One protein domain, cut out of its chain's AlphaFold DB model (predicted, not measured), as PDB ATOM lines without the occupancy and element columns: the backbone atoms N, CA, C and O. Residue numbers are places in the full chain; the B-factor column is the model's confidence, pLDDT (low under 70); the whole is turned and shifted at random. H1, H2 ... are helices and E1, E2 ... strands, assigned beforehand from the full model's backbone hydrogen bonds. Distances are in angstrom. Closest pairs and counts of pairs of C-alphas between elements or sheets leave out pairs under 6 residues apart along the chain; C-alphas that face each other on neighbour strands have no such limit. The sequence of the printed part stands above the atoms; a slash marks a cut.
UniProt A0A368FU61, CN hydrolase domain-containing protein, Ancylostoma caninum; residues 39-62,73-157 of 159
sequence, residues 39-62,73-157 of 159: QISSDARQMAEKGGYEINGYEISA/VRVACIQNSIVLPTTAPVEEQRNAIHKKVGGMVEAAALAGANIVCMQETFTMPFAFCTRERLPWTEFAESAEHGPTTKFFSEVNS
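What this domain is: This is residues 39 to 62 and 73 to 157 of the 159 residues of the protein "CN hydrolase domain-containing protein" of Ancylostoma caninum (UniProt A0A368FU61). What does one see first? A long helix, H2, runs through the middle, with H1 and H5 packed on opposite sides of it, a small parallel sheet of two short strands, E1 and E2, over its residues 101 to 109, and H4 at its other end. Residues 129 to 134 stick out. What is it built of? The printed part has 109 residues, with five named helices and two named strands in the order H1 E1 H2 E2 H3 H4 H5, mostly helix. How large is it? It is only just compact, close to loose, with a radius of gyration of the C-alphas of 15.4 A, and spans 47 by 29 by 26 A.

Where its parts are: Where are the strands? E1 is residues 75 to 78, 10.0 A long from C-alpha 75 at (72.385, 143.304, 151.967), and E2 is residues 115 to 118, 10.4 A. Where are the helices? H2, residues 90 to 110, measures 30.3 A; H1, residues 42 to 51, 14.0 A; H5, residues 147 to 155, 12.3 A, ending at C-alpha 155 (82.146, 151.090, 140.949). H3, residues 127 to 130, and H4, residues 136 to 139, measure 5.8 A each.

How they stand to each other: How do the strands pair? E1 and E2 are parallel at 19 degrees, with N 76 and O 115 within hydrogen-bond range at 2.8 A. With H2 they form a strand-helix-strand unit, two parallel strands with a helix between them in the chain, its crossover right-handed; the closest C-alphas of E1 and H2, Ala 76 and Ala 108, are 6.2 A apart. What touches the hub, H2? H1 touches it at a shallow tilt of 20 degrees, opposite ways, closest at the C-alphas of Ala 44 and Ala 107, 4.7 A; H5 touches its residues 98 to 106 alone at a shallow tilt of 24 degrees, the same way, closest at the C-alphas of Gly 102 and Val 155, 6.8 A. H4 touches its residues 90 to 94 alone, closest at the C-alphas of Val 90 and Phe 139, 6.7 A. What of H3 and the backbones? H3 is close to H4 but not clearly touching, with the C-alphas of Ala 127 and Trp 136 closest at 6.8 A, and is apart from H2. Every O i to N i+4 pair is within range in H1, H2 and H5; H3 and H4 are too short for one.

The domain as a whole: How far does it reach? The farthest C-alphas, of Ala 62 and Leu 134, are 49.5 A apart. Where is it cut or long-linked? Residues 63 to 72 are not printed, with C-alphas 62 and 73 12.1 A apart; E1 to H2 is a long link. Where is confidence low? Residues 156 to 157 are under 70.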
ATOM      1  N   GLN A  39      67.277 132.968 145.559       93.94
ATOM      2  CA  GLN A  39      67.700 132.744 144.180       93.94
ATOM      3  C   GLN A  39      68.649 133.864 143.731       93.94
ATOM      4  O   GLN A  39      68.245 135.016 143.562       93.94
ATOM      5  N   ILE A  40      69.919 133.505 143.552       95.69
ATOM      6  CA  ILE A  40      70.969 134.362 142.993       95.69
ATOM      7  C   ILE A  40      70.949 134.239 141.466       95.69
ATOM      8  O   ILE A  40      70.822 133.127 140.947       95.69
ATOM      9  N   SER A  41      71.083 135.364 140.757       94.62
ATOM     10  CA  SER A  41      71.096 135.407 139.290       94.62
ATOM     11  C   SER A  41      72.217 134.543 138.697       94.62
ATOM     12  O   SER A  41      73.283 134.379 139.298       94.62
ATOM     13  N   SER A  42      71.985 133.986 137.502       95.69
ATOM     14  CA  SER A  42      72.986 133.190 136.774       95.69
ATOM     15  C   SER A  42      74.286 133.956 136.568       95.69
ATOM     16  O   SER A  42      75.365 133.388 136.709       95.69
ATOM     17  N   ASP A  43      74.172 135.249 136.282       96.19
ATOM     18  CA  ASP A  43      75.299 136.104 135.927       96.19
ATOM     19  C   ASP A  43      76.182 136.361 137.152       96.19
ATOM     20  O   ASP A  43      77.403 136.231 137.073       96.19
ATOM     21  N   ALA A  44      75.569 136.606 138.318       96.31
ATOM     22  CA  ALA A  44      76.296 136.719 139.580       96.31
ATOM     23  C   ALA A  44      77.001 135.402 139.951       96.31
ATOM     24  O   ALA A  44      78.146 135.425 140.400       96.31
ATOM     25  N   ARG A  45      76.361 134.244 139.715       96.69
ATOM     26  CA  ARG A  45      76.982 132.927 139.952       96.69
ATOM     27  C   ARG A  45      78.178 132.673 139.032       96.69
ATOM     28  O   ARG A  45      79.224 132.258 139.515       96.69
ATOM     29  N   GLN A  46      78.050 132.957 137.734       96.94
ATOM     30  CA  GLN A  46      79.152 132.808 136.774       96.94
ATOM     31  C   GLN A  46      80.317 133.750 137.093       96.94
ATOM     32  O   GLN A  46      81.482 133.372 136.963       96.94
ATOM     33  N   MET A  47      80.019 134.976 137.535       96.25
ATOM     34  CA  MET A  47      81.042 135.922 137.972       96.25
ATOM     35  C   MET A  47      81.780 135.420 139.219       96.25
ATOM     36  O   MET A  47      83.008 135.506 139.263       96.25
ATOM     37  N   ALA A  48      81.059 134.847 140.187       96.88
ATOM     38  CA  ALA A  48      81.648 134.246 141.380       96.88
ATOM     39  C   ALA A  48      82.529 133.031 141.053       96.88
ATOM     40  O   ALA A  48      83.670 132.959 141.507       96.88
ATOM     41  N   GLU A  49      82.055 132.142 140.177       96.94
ATOM     42  CA  GLU A  49      82.816 130.984 139.699       96.94
ATOM     43  C   GLU A  49      84.111 131.412 138.996       96.94
ATOM     44  O   GLU A  49      85.198 130.956 139.351       96.94
ATOM     45  N   LYS A  50      84.028 132.365 138.058       96.25
ATOM     46  CA  LYS A  50      85.203 132.923 137.369       96.25
ATOM     47  C   LYS A  50      86.163 133.625 138.333       96.25
ATOM     48  O   LYS A  50      87.372 133.633 138.101       96.25
ATOM     49  N   GLY A  51      85.628 134.245 139.382       94.50
ATOM     50  CA  GLY A  51      86.392 134.912 140.430       94.50
ATOM     51  C   GLY A  51      86.969 133.972 141.491       94.50
ATOM     52  O   GLY A  51      87.788 134.422 142.293       94.50
ATOM     53  N   GLY A  52      86.571 132.696 141.500       96.12
ATOM     54  CA  GLY A  52      87.017 131.703 142.474       96.12
ATOM     55  C   GLY A  52      86.551 131.993 143.903       96.12
ATOM     56  O   GLY A  52      87.329 131.812 144.839       96.12
ATOM     57  N   TYR A  53      85.324 132.490 144.084       96.12
ATOM     58  CA  TYR A  53      84.740 132.751 145.403       96.12
ATOM     59  C   TYR A  53      83.295 132.252 145.503       96.12
ATOM     60  O   TYR A  53      82.608 132.064 144.502       96.12
ATOM     61  N   GLU A  54      82.833 132.035 146.733       95.94
ATOM     62  CA  GLU A  54      81.469 131.588 147.011       95.94
ATOM     63  C   GLU A  54      80.467 132.747 146.970       95.94
ATOM     64  O   GLU A  54      80.772 133.872 147.376       95.94
ATOM     65  N   ILE A  55      79.240 132.459 146.530       97.06
ATOM     66  CA  ILE A  55      78.110 133.383 146.616       97.06
ATOM     67  C   ILE A  55      76.868 132.639 147.107       97.06
ATOM     68  O   ILE A  55      76.318 131.779 146.422       97.06
ATOM     69  N   ASN A  56      76.416 132.998 148.306       95.88
ATOM     70  CA  ASN A  56      75.250 132.415 148.962       95.88
ATOM     71  C   ASN A  56      74.245 133.519 149.302       95.88
ATOM     72  O   ASN A  56      74.622 134.668 149.540       95.88
ATOM     73  N   GLY A  57      72.958 133.182 149.333       96.81
ATOM     74  CA  GLY A  57      71.899 134.132 149.653       96.81
ATOM     75  C   GLY A  57      70.791 133.481 150.463       96.81
ATOM     76  O   GLY A  57      70.423 132.339 150.203       96.81
ATOM     77  N   TYR A  58      70.233 134.229 151.413       96.62
ATOM     78  CA  TYR A  58      69.164 133.763 152.294       96.62
ATOM     79  C   TYR A  58      68.106 134.851 152.483       96.62
ATOM     80  O   TYR A  58      68.416 136.045 152.450       96.62
ATOM     81  N   GLU A  59      66.857 134.447 152.696       96.50
ATOM     82  CA  GLU A  59      65.739 135.361 152.919       96.50
ATOM     83  C   GLU A  59      65.298 135.371 154.387       96.50
ATOM     84  O   GLU A  59      64.912 134.353 154.962       96.50
ATOM     85  N   ILE A  60      65.284 136.564 154.985       95.25
ATOM     86  CA  ILE A  60      64.670 136.817 156.288       95.25
ATOM     87  C   ILE A  60      63.331 137.510 156.049       95.25
ATOM     88  O   ILE A  60      63.281 138.675 155.658       95.25
ATOM     89  N   SER A  61      62.236 136.798 156.308       94.56
ATOM     90  CA  SER A  61      60.880 137.320 156.133       94.56
ATOM     91  C   SER A  61      60.265 137.830 157.441       94.56
ATOM     92  O   SER A  61      60.648 137.427 158.548       94.56
ATOM     93  N   ALA A  62      59.274 138.707 157.295       95.00
ATOM     94  CA  ALA A  62      58.430 139.223 158.367       95.00
ATOM     95  C   ALA A  62      56.950 138.985 158.028       95.00
ATOM     96  O   ALA A  62      56.602 138.762 156.867       95.00
ATOM     97  N   VAL A  73      64.909 144.802 151.673       97.94
ATOM     98  CA  VAL A  73      66.277 145.246 151.388       97.94
ATOM     99  C   VAL A  73      67.156 144.013 151.223       97.94
ATOM    100  O   VAL A  73      67.018 143.051 151.978       97.94
ATOM    101  N   ARG A  74      68.042 144.027 150.230       97.88
ATOM    102  CA  ARG A  74      69.098 143.029 150.065       97.88
ATOM    103  C   ARG A  74      70.411 143.626 150.539       97.88
ATOM    104  O   ARG A  74      70.802 144.704 150.095       97.88
ATOM    105  N   VAL A  75      71.076 142.923 151.440       98.31
ATOM    106  CA  VAL A  75      72.385 143.304 151.967       98.31
ATOM    107  C   VAL A  75      73.381 142.229 151.557       98.31
ATOM    108  O   VAL A  75      73.063 141.046 151.648       98.31
ATOM    109  N   ALA A  76      74.562 142.639 151.109       98.25
ATOM    110  CA  ALA A  76      75.676 141.746 150.831       98.25
ATOM    111  C   ALA A  76      76.831 142.030 151.793       98.25
ATOM    112  O   ALA A  76      77.201 143.183 152.019       98.25
ATOM    113  N   CYS A  77      77.412 140.964 152.332       98.38
ATOM    114  CA  CYS A  77      78.615 141.022 153.152       98.38
ATOM    115  C   CYS A  77      79.745 140.341 152.382       98.38
ATOM    116  O   CYS A  77      79.599 139.189 151.978       98.38
ATOM    117  N   ILE A  78      80.852 141.049 152.177       98.38
ATOM    118  CA  ILE A  78      82.012 140.557 151.435       98.38
ATOM    119  C   ILE A  78      83.130 140.218 152.417       98.38
ATOM    120  O   ILE A  78      83.570 141.066 153.197       98.38
ATOM    121  N   GLN A  79      83.614 138.982 152.323       97.81
ATOM    122  CA  GLN A  79      84.802 138.498 153.015       97.81
ATOM    123  C   GLN A  79      85.858 138.092 151.985       97.81
ATOM    124  O   GLN A  79      85.552 137.438 150.988       97.81
ATOM    125  N   ASN A  80      87.115 138.466 152.219       97.38
ATOM    126  CA  ASN A  80      88.214 138.153 151.318       97.38
ATOM    127  C   ASN A  80      89.550 137.973 152.051       97.38
ATOM    128  O   ASN A  80      89.806 138.532 153.114       97.38
ATOM    129  N   SER A  81      90.454 137.237 151.408       97.31
ATOM    130  CA  SER A  81      91.888 137.250 151.707       97.31
ATOM    131  C   SER A  81      92.625 138.335 150.913       97.31
ATOM    132  O   SER A  81      92.135 138.780 149.861       97.31
ATOM    133  N   ILE A  82      93.817 138.716 151.391       97.94
ATOM    134  CA  ILE A  82      94.775 139.544 150.640       97.94
ATOM    135  C   ILE A  82      95.203 138.854 149.338       97.94
ATOM    136  O   ILE A  82      95.033 137.645 149.178       97.94
ATOM    137  N   VAL A  83      95.736 139.635 148.397       98.06
ATOM    138  CA  VAL A  83      96.048 139.152 147.040       98.06
ATOM    139  C   VAL A  83      97.549 138.987 146.818       98.06
ATOM    140  O   VAL A  83      97.989 137.926 146.389       98.06
ATOM    141  N   LEU A  84      98.331 140.028 147.102       98.50
ATOM    142  CA  LEU A  84      99.782 140.019 146.925       98.50
ATOM    143  C   LEU A  84     100.503 139.716 148.251       98.50
ATOM    144  O   LEU A  84      99.919 139.917 149.318       98.50
ATOM    145  N   PRO A  85     101.769 139.250 148.206       98.31
ATOM    146  CA  PRO A  85     102.591 139.097 149.400       98.31
ATOM    147  C   PRO A  85     102.716 140.410 150.172       98.31
ATOM    148  O   PRO A  85     102.793 141.486 149.579       98.31
ATOM    149  N   THR A  86     102.837 140.319 151.495       98.06
ATOM    150  CA  THR A  86     102.952 141.492 152.375       98.06
ATOM    151  C   THR A  86     104.247 142.287 152.176       98.06
ATOM    152  O   THR A  86     104.352 143.408 152.661       98.06
ATOM    153  N   THR A  87     105.214 141.737 151.436       97.81
ATOM    154  CA  THR A  87     106.475 142.378 151.038       97.81
ATOM    155  C   THR A  87     106.390 143.172 149.729       97.81
ATOM    156  O   THR A  87     107.362 143.835 149.369       97.81
ATOM    157  N   ALA A  88     105.272 143.103 148.999       98.50
ATOM    158  CA  ALA A  88     105.063 143.891 147.783       98.50
ATOM    159  C   ALA A  88     104.847 145.387 148.110       98.50
ATOM    160  O   ALA A  88     104.507 145.717 149.251       98.50
ATOM    161  N   PRO A  89     104.988 146.310 147.142       98.62
ATOM    162  CA  PRO A  89     104.669 147.721 147.361       98.62
ATOM    163  C   PRO A  89     103.234 147.924 147.879       98.62
ATOM    164  O   PRO A  89     102.296 147.294 147.390       98.62
ATOM    165  N   VAL A  90     103.054 148.819 148.859       98.50
ATOM    166  CA  VAL A  90     101.764 149.076 149.542       98.50
ATOM    167  C   VAL A  90     100.643 149.402 148.552       98.50
ATOM    168  O   VAL A  90      99.551 148.841 148.629       98.50
ATOM    169  N   GLU A  91     100.931 150.264 147.576       98.38
ATOM    170  CA  GLU A  91      99.977 150.639 146.532       98.38
ATOM    171  C   GLU A  91      99.540 149.442 145.674       98.38
ATOM    172  O   GLU A  91      98.350 149.283 145.401       98.38
ATOM    173  N   GLU A  92     100.470 148.567 145.285       98.62
ATOM    174  CA  GLU A  92     100.148 147.373 144.498       98.62
ATOM    175  C   GLU A  92      99.279 146.399 145.298       98.62
ATOM    176  O   GLU A  92      98.301 145.869 144.762       98.62
ATOM    177  N   GLN A  93      99.584 146.202 146.588       98.69
ATOM    178  CA  GLN A  93      98.768 145.373 147.481       98.69
ATOM    179  C   GLN A  93      97.326 145.895 147.555       98.69
ATOM    180  O   GLN A  93      96.382 145.129 147.334       98.69
ATOM    181  N   ARG A  94      97.152 147.201 147.803       98.44
ATOM    182  CA  ARG A  94      95.835 147.852 147.850       98.44
ATOM    183  C   ARG A  94      95.089 147.709 146.525       98.44
ATOM    184  O   ARG A  94      93.938 147.280 146.518       98.44
ATOM    185  N   ASN A  95      95.730 148.038 145.403       98.38
ATOM    186  CA  ASN A  95      95.092 148.018 144.084       98.38
ATOM    187  C   ASN A  95      94.669 146.591 143.681       98.38
ATOM    188  O   ASN A  95      93.611 146.394 143.079       98.38
ATOM    189  N   ALA A  96      95.455 145.575 144.051       98.50
ATOM    190  CA  ALA A  96      95.096 144.177 143.831       98.50
ATOM    191  C   ALA A  96      93.850 143.766 144.636       98.50
ATOM    192  O   ALA A  96      92.971 143.076 144.111       98.50
ATOM    193  N   ILE A  97      93.738 144.230 145.885       98.38
ATOM    194  CA  ILE A  97      92.538 144.038 146.706       98.38
ATOM    195  C   ILE A  97      91.343 144.791 146.115       98.38
ATOM    196  O   ILE A  97      90.275 144.196 145.988       98.38
ATOM    197  N   HIS A  98      91.504 146.057 145.712       98.06
ATOM    198  CA  HIS A  98      90.445 146.846 145.068       98.06
ATOM    199  C   HIS A  98      89.874 146.124 143.852       98.06
ATOM    200  O   HIS A  98      88.661 146.006 143.738       98.06
ATOM    201  N   LYS A  99      90.725 145.560 142.988       97.00
ATOM    202  CA  LYS A  99      90.274 144.783 141.826       97.00
ATOM    203  C   LYS A  99      89.480 143.535 142.226       97.00
ATOM    204  O   LYS A  99      88.437 143.264 141.637       97.00
ATOM    205  N   LYS A 100      89.959 142.774 143.218       97.44
ATOM    206  CA  LYS A 100      89.276 141.564 143.709       97.44
ATOM    207  C   LYS A 100      87.915 141.900 144.324       97.44
ATOM    208  O   LYS A 100      86.909 141.314 143.941       97.44
ATOM    209  N   VAL A 101      87.891 142.846 145.259       97.88
ATOM    210  CA  VAL A 101      86.680 143.238 145.992       97.88
ATOM    211  C   VAL A 101      85.718 144.012 145.092       97.88
ATOM    212  O   VAL A 101      84.520 143.801 145.190       97.88
ATOM    213  N   GLY A 102      86.213 144.827 144.159       96.75
ATOM    214  CA  GLY A 102      85.397 145.494 143.140       96.75
ATOM    215  C   GLY A 102      84.580 144.497 142.318       96.75
ATOM    216  O   GLY A 102      83.367 144.642 142.223       96.75
ATOM    217  N   GLY A 103      85.202 143.408 141.851       96.19
ATOM    218  CA  GLY A 103      84.472 142.331 141.171       96.19
ATOM    219  C   GLY A 103      83.443 141.615 142.062       96.19
ATOM    220  O   GLY A 103      82.400 141.187 141.579       96.19
ATOM    221  N   MET A 104      83.692 141.508 143.372       97.75
ATOM    222  CA  MET A 104      82.706 140.972 144.325       97.75
ATOM    223  C   MET A 104      81.533 141.943 144.548       97.75
ATOM    224  O   MET A 104      80.394 141.505 144.698       97.75
ATOM    225  N   VAL A 105      81.790 143.256 144.541       97.44
ATOM    226  CA  VAL A 105      80.748 144.296 144.605       97.44
ATOM    227  C   VAL A 105      79.875 144.258 143.348       97.44
ATOM    228  O   VAL A 105      78.652 144.314 143.468       97.44
ATOM    229  N   GLU A 106      80.466 144.085 142.165       95.75
ATOM    230  CA  GLU A 106      79.721 143.898 140.910       95.75
ATOM    231  C   GLU A 106      78.821 142.653 140.968       95.75
ATOM    232  O   GLU A 106      77.631 142.731 140.654       95.75
ATOM    233  N   ALA A 107      79.333 141.518 141.456       96.25
ATOM    234  CA  ALA A 107      78.522 140.313 141.643       96.25
ATOM    235  C   ALA A 107      77.377 140.530 142.649       96.25
ATOM    236  O   ALA A 107      76.254 140.071 142.422       96.25
ATOM    237  N   ALA A 108      77.622 141.266 143.737       96.81
ATOM    238  CA  ALA A 108      76.586 141.635 144.698       96.81
ATOM    239  C   ALA A 108      75.509 142.536 144.066       96.81
ATOM    240  O   ALA A 108      74.316 142.338 144.318       96.81
ATOM    241  N   ALA A 109      75.901 143.479 143.205       95.19
ATOM    242  CA  ALA A 109      74.975 144.319 142.451       95.19
ATOM    243  C   ALA A 109      74.122 143.486 141.475       95.19
ATOM    244  O   ALA A 109      72.899 143.629 141.463       95.19
ATOM    245  N   LEU A 110      74.725 142.536 140.747       95.19
ATOM    246  CA  LEU A 110      74.011 141.577 139.887       95.19
ATOM    247  C   LEU A 110      73.064 140.653 140.672       95.19
ATOM    248  O   LEU A 110      72.049 140.194 140.139       95.19
ATOM    249  N   ALA A 111      73.361 140.389 141.946       96.00
ATOM    250  CA  ALA A 111      72.469 139.692 142.875       96.00
ATOM    251  C   ALA A 111      71.368 140.608 143.467       96.00
ATOM    252  O   ALA A 111      70.500 140.156 144.224       96.00
ATOM    253  N   GLY A 112      71.355 141.892 143.103       95.94
ATOM    254  CA  GLY A 112      70.366 142.886 143.513       95.94
ATOM    255  C   GLY A 112      70.595 143.468 144.907       95.94
ATOM    256  O   GLY A 112      69.628 143.912 145.529       95.94
ATOM    257  N   ALA A 113      71.821 143.426 145.436       97.06
ATOM    258  CA  ALA A 113      72.149 144.047 146.715       97.06
ATOM    259  C   ALA A 113      71.896 145.563 146.676       97.06
ATOM    260  O   ALA A 113      72.271 146.252 145.735       97.06
ATOM    261  N   ASN A 114      71.263 146.090 147.724       97.12
ATOM    262  CA  ASN A 114      71.071 147.526 147.931       97.12
ATOM    263  C   ASN A 114      72.174 148.126 148.807       97.12
ATOM    264  O   ASN A 114      72.465 149.313 148.711       97.12
ATOM    265  N   ILE A 115      72.727 147.315 149.710       98.12
ATOM    266  CA  ILE A 115      73.776 147.705 150.648       98.12
ATOM    267  C   ILE A 115      74.855 146.633 150.582       98.12
ATOM    268  O   ILE A 115      74.547 145.446 150.680       98.12
ATOM    269  N   VAL A 116      76.107 147.054 150.448       98.12
ATOM    270  CA  VAL A 116      77.270 146.166 150.477       98.12
ATOM    271  C   VAL A 116      78.184 146.600 151.614       98.12
ATOM    272  O   VAL A 116      78.377 147.794 151.832       98.12
ATOM    273  N   CYS A 117      78.720 145.634 152.353       98.38
ATOM    274  CA  CYS A 117      79.662 145.870 153.438       98.38
ATOM    275  C   CYS A 117      80.891 144.970 153.280       98.38
ATOM    276  O   CYS A 117      80.765 143.799 152.914       98.38
ATOM    277  N   MET A 118      82.066 145.515 153.580       98.25
ATOM    278  CA  MET A 118      83.348 144.812 153.543       98.25
ATOM    279  C   MET A 118      83.844 144.552 154.968       98.25
ATOM    280  O   MET A 118      83.446 145.236 155.912       98.25
ATOM    281  N   GLN A 119      84.738 143.576 155.121       98.31
ATOM    282  CA  GLN A 119      85.402 143.308 156.396       98.31
ATOM    283  C   GLN A 119      86.267 144.484 156.883       98.31
ATOM    284  O   GLN A 119      86.673 145.365 156.120       98.31
ATOM    285  N   GLU A 120      86.589 144.473 158.175       98.25
ATOM    286  CA  GLU A 120      87.495 145.449 158.777       98.25
ATOM    287  C   GLU A 120      88.845 145.487 158.047       98.25
ATOM    288  O   GLU A 120      89.418 144.450 157.705       98.25
ATOM    289  N   THR A 121      89.370 146.698 157.821       97.00
ATOM    290  CA  THR A 121      90.679 146.927 157.177       97.00
ATOM    291  C   THR A 121      90.858 146.175 155.851       97.00
ATOM    292  O   THR A 121      91.968 145.780 155.510       97.00
ATOM    293  N   PHE A 122      89.778 145.967 155.082       98.06
ATOM    294  CA  PHE A 122      89.802 145.082 153.910       98.06
ATOM    295  C   PHE A 122      90.883 145.422 152.874       98.06
ATOM    296  O   PHE A 122      91.291 144.528 152.143       98.06
ATOM    297  N   THR A 123      91.344 146.678 152.813       97.94
ATOM    298  CA  THR A 123      92.340 147.206 151.865       97.94
ATOM    299  C   THR A 123      93.792 146.858 152.185       97.94
ATOM    300  O   THR A 123      94.674 147.218 151.404       97.94
ATOM    301  N   MET A 124      94.066 146.183 153.303       98.25
ATOM    302  CA  MET A 124      95.428 145.910 153.762       98.25
ATOM    303  C   MET A 124      95.550 144.535 154.435       98.25
ATOM    304  O   MET A 124      94.553 143.968 154.885       98.25
ATOM    305  N   PRO A 125      96.766 143.969 154.543       97.88
ATOM    306  CA  PRO A 125      97.000 142.878 155.477       97.88
ATOM    307  C   PRO A 125      96.749 143.339 156.915       97.88
ATOM    308  O   PRO A 125      97.016 144.488 157.268       97.88
ATOM    309  N   PHE A 126      96.312 142.418 157.774       97.62
ATOM    310  CA  PHE A 126      96.125 142.690 159.199       97.62
ATOM    311  C   PHE A 126      97.481 142.767 159.926       97.62
ATOM    312  O   PHE A 126      97.881 141.872 160.668       97.62
ATOM    313  N   ALA A 127      98.234 143.833 159.653       96.38
ATOM    314  CA  ALA A 127      99.641 143.977 160.015       96.38
ATOM    315  C   ALA A 127      99.875 144.447 161.460       96.38
ATOM    316  O   ALA A 127     101.015 144.501 161.917       96.38
ATOM    317  N   PHE A 128      98.817 144.765 162.211       96.12
ATOM    318  CA  PHE A 128      98.926 145.313 163.570       96.12
ATOM    319  C   PHE A 128      99.626 144.370 164.556       96.12
ATOM    320  O   PHE A 128     100.214 144.826 165.536       96.12
ATOM    321  N   CYS A 129      99.637 143.064 164.275       96.94
ATOM    322  CA  CYS A 129     100.384 142.077 165.054       96.94
ATOM    323  C   CYS A 129     101.901 142.342 165.075       96.94
ATOM    324  O   CYS A 129     102.559 141.991 166.053       96.94
ATOM    325  N   THR A 130     102.444 143.000 164.044       97.12
ATOM    326  CA  THR A 130     103.872 143.347 163.947       97.12
ATOM    327  C   THR A 130     104.261 144.486 164.886       97.12
ATOM    328  O   THR A 130     105.409 144.568 165.313       97.12
ATOM    329  N   ARG A 131     103.303 145.364 165.229       97.19
ATOM    330  CA  ARG A 131     103.518 146.652 165.921       97.19
ATOM    331  C   ARG A 131     104.431 147.627 165.166       97.19
ATOM    332  O   ARG A 131     104.772 148.682 165.700       97.19
ATOM    333  N   GLU A 132     104.832 147.290 163.947       97.75
ATOM    334  CA  GLU A 132     105.694 148.126 163.127       97.75
ATOM    335  C   GLU A 132     104.892 149.294 162.560       97.75
ATOM    336  O   GLU A 132     103.715 149.173 162.220       97.75
ATOM    337  N   ARG A 133     105.531 150.459 162.459       97.94
ATOM    338  CA  ARG A 133     104.882 151.641 161.885       97.94
ATOM    339  C   ARG A 133     104.986 151.657 160.363       97.94
ATOM    340  O   ARG A 133     103.998 151.925 159.685       97.94
ATOM    341  N   LEU A 134     106.185 151.438 159.828       97.19
ATOM    342  CA  LEU A 134     106.443 151.430 158.388       97.19
ATOM    343  C   LEU A 134     106.615 149.988 157.897       97.19
ATOM    344  O   LEU A 134     107.209 149.195 158.626       97.19
ATOM    345  N   PRO A 135     106.129 149.660 156.688       96.88
ATOM    346  CA  PRO A 135     105.390 150.540 155.773       96.88
ATOM    347  C   PRO A 135     103.882 150.628 156.095       96.88
ATOM    348  O   PRO A 135     103.140 151.312 155.404       96.88
ATOM    349  N   TRP A 136     103.391 149.962 157.147       98.19
ATOM    350  CA  TRP A 136     101.950 149.750 157.376       98.19
ATOM    351  C   TRP A 136     101.104 151.018 157.503       98.19
ATOM    352  O   TRP A 136      99.963 151.038 157.051       98.19
ATOM    353  N   THR A 137     101.650 152.088 158.075       98.00
ATOM    354  CA  THR A 137     100.945 153.378 158.175       98.00
ATOM    355  C   THR A 137     100.741 154.074 156.829       98.00
ATOM    356  O   THR A 137      99.896 154.959 156.750       98.00
ATOM    357  N   GLU A 138     101.423 153.648 155.763       98.25
ATOM    358  CA  GLU A 138     101.191 154.147 154.399       98.25
ATOM    359  C   GLU A 138      99.856 153.661 153.808       98.25
ATOM    360  O   GLU A 138      99.360 154.264 152.863       98.25
ATOM    361  N   PHE A 139      99.227 152.624 154.381       98.44
ATOM    362  CA  PHE A 139      97.856 152.223 154.025       98.44
ATOM    363  C   PHE A 139      96.785 153.197 154.542       98.44
ATOM    364  O   PHE A 139      95.620 153.074 154.164       98.44
ATOM    365  N   ALA A 140      97.134 154.131 155.434       98.38
ATOM    366  CA  ALA A 140      96.180 155.104 155.946       98.38
ATOM    367  C   ALA A 140      95.793 156.105 154.849       98.38
ATOM    368  O   ALA A 140      96.642 156.745 154.229       98.38
ATOM    369  N   GLU A 141      94.492 156.275 154.642       98.50
ATOM    370  CA  GLU A 141      93.934 157.138 153.604       98.50
ATOM    371  C   GLU A 141      92.936 158.135 154.206       98.50
ATOM    372  O   GLU A 141      92.400 157.933 155.296       98.50
ATOM    373  N   SER A 142      92.662 159.226 153.486       98.56
ATOM    374  CA  SER A 142      91.548 160.114 153.831       98.56
ATOM    375  C   SER A 142      90.224 159.356 153.713       98.56
ATOM    376  O   SER A 142      89.952 158.752 152.678       98.56
ATOM    377  N   ALA A 143      89.372 159.445 154.737       97.81
ATOM    378  CA  ALA A 143      88.054 158.813 154.718       97.81
ATOM    379  C   ALA A 143      87.159 159.345 153.582       97.81
ATOM    380  O   ALA A 143      86.422 158.584 152.961       97.81
ATOM    381  N   GLU A 144      87.246 160.641 153.280       96.94
ATOM    382  CA  GLU A 144      86.367 161.312 152.311       96.94
ATOM    383  C   GLU A 144      86.977 161.406 150.909       96.94
ATOM    384  O   GLU A 144      86.257 161.455 149.912       96.94
ATOM    385  N   HIS A 145      88.307 161.468 150.809       97.44
ATOM    386  CA  HIS A 145      89.001 161.773 149.550       97.44
ATOM    387  C   HIS A 145      90.076 160.751 149.175       97.44
ATOM    388  O   HIS A 145      90.774 160.938 148.173       97.44
ATOM    389  N   GLY A 146      90.222 159.693 149.974       98.06
ATOM    390  CA  GLY A 146      91.164 158.613 149.732       98.06
ATOM    391  C   GLY A 146      90.855 157.858 148.439       98.06
ATOM    392  O   GLY A 146      89.708 157.844 147.978       98.06
ATOM    393  N   PRO A 147      91.871 157.227 147.831       97.69
ATOM    394  CA  PRO A 147      91.691 156.477 146.596       97.69
ATOM    395  C   PRO A 147      90.697 155.321 146.762       97.69
ATOM    396  O   PRO A 147      89.928 155.076 145.840       97.69
ATOM    397  N   THR A 148      90.627 154.678 147.935       98.06
ATOM    398  CA  THR A 148      89.613 153.643 148.202       98.06
ATOM    399  C   THR A 148      88.188 154.196 148.120       98.06
ATOM    400  O   THR A 148      87.352 153.627 147.419       98.06
ATOM    401  N   THR A 149      87.900 155.318 148.789       97.75
ATOM    402  CA  THR A 149      86.565 155.943 148.768       97.75
ATOM    403  C   THR A 149      86.167 156.352 147.353       97.75
ATOM    404  O   THR A 149      85.046 156.077 146.928       97.75
ATOM    405  N   LYS A 150      87.098 156.947 146.596       96.75
ATOM    406  CA  LYS A 150      86.866 157.315 145.192       96.75
ATOM    407  C   LYS A 150      86.555 156.092 144.333       96.75
ATOM    408  O   LYS A 150      85.512 156.067 143.687       96.75
ATOM    409  N   PHE A 151      87.387 155.054 144.410       96.38
ATOM    410  CA  PHE A 151      87.205 153.822 143.643       96.38
ATOM    411  C   PHE A 151      85.810 153.214 143.859       96.38
ATOM    412  O   PHE A 151      85.069 153.003 142.904       96.38
ATOM    413  N   PHE A 152      85.396 153.004 145.114       95.25
ATOM    414  CA  PHE A 152      84.095 152.383 145.396       95.25
ATOM    415  C   PHE A 152      82.890 153.304 145.148       95.25
ATOM    416  O   PHE A 152      81.784 152.805 144.944       95.25
ATOM    417  N   SER A 153      83.083 154.627 145.103       93.25
ATOM    418  CA  SER A 153      82.031 155.554 144.659       93.25
ATOM    419  C   SER A 153      81.728 155.428 143.158       93.25
ATOM    420  O   SER A 153      80.582 155.584 142.732       93.25
ATOM    421  N   GLU A 154      82.738 155.073 142.362       89.94
ATOM    422  CA  GLU A 154      82.632 154.934 140.907       89.94
ATOM    423  C   GLU A 154      82.143 153.540 140.501       89.94
ATOM    424  O   GLU A 154      81.288 153.433 139.624       89.94
ATOM    425  N   VAL A 155      82.596 152.480 141.188       79.88
ATOM    426  CA  VAL A 155      82.146 151.090 140.949       79.88
ATOM    427  C   VAL A 155      80.623 150.955 141.077       79.88
ATOM    428  O   VAL A 155      80.000 150.212 140.328       79.88
ATOM    429  N   ASN A 156      79.995 151.716 141.979       58.44
ATOM    430  CA  ASN A 156      78.541 151.703 142.158       58.44
ATOM    431  C   ASN A 156      77.770 152.489 141.072       58.44
ATOM    432  O   ASN A 156      76.555 152.352 140.961       58.44
ATOM    433  N   SER A 157      78.454 153.325 140.283       51.12
ATOM    434  CA  SER A 157      77.838 154.237 139.303       51.12
ATOM    435  C   SER A 157      77.785 153.670 137.876       51.12
ATOM    436  O   SER A 157      77.258 154.329 136.985       51.12
TER     437      SER A 157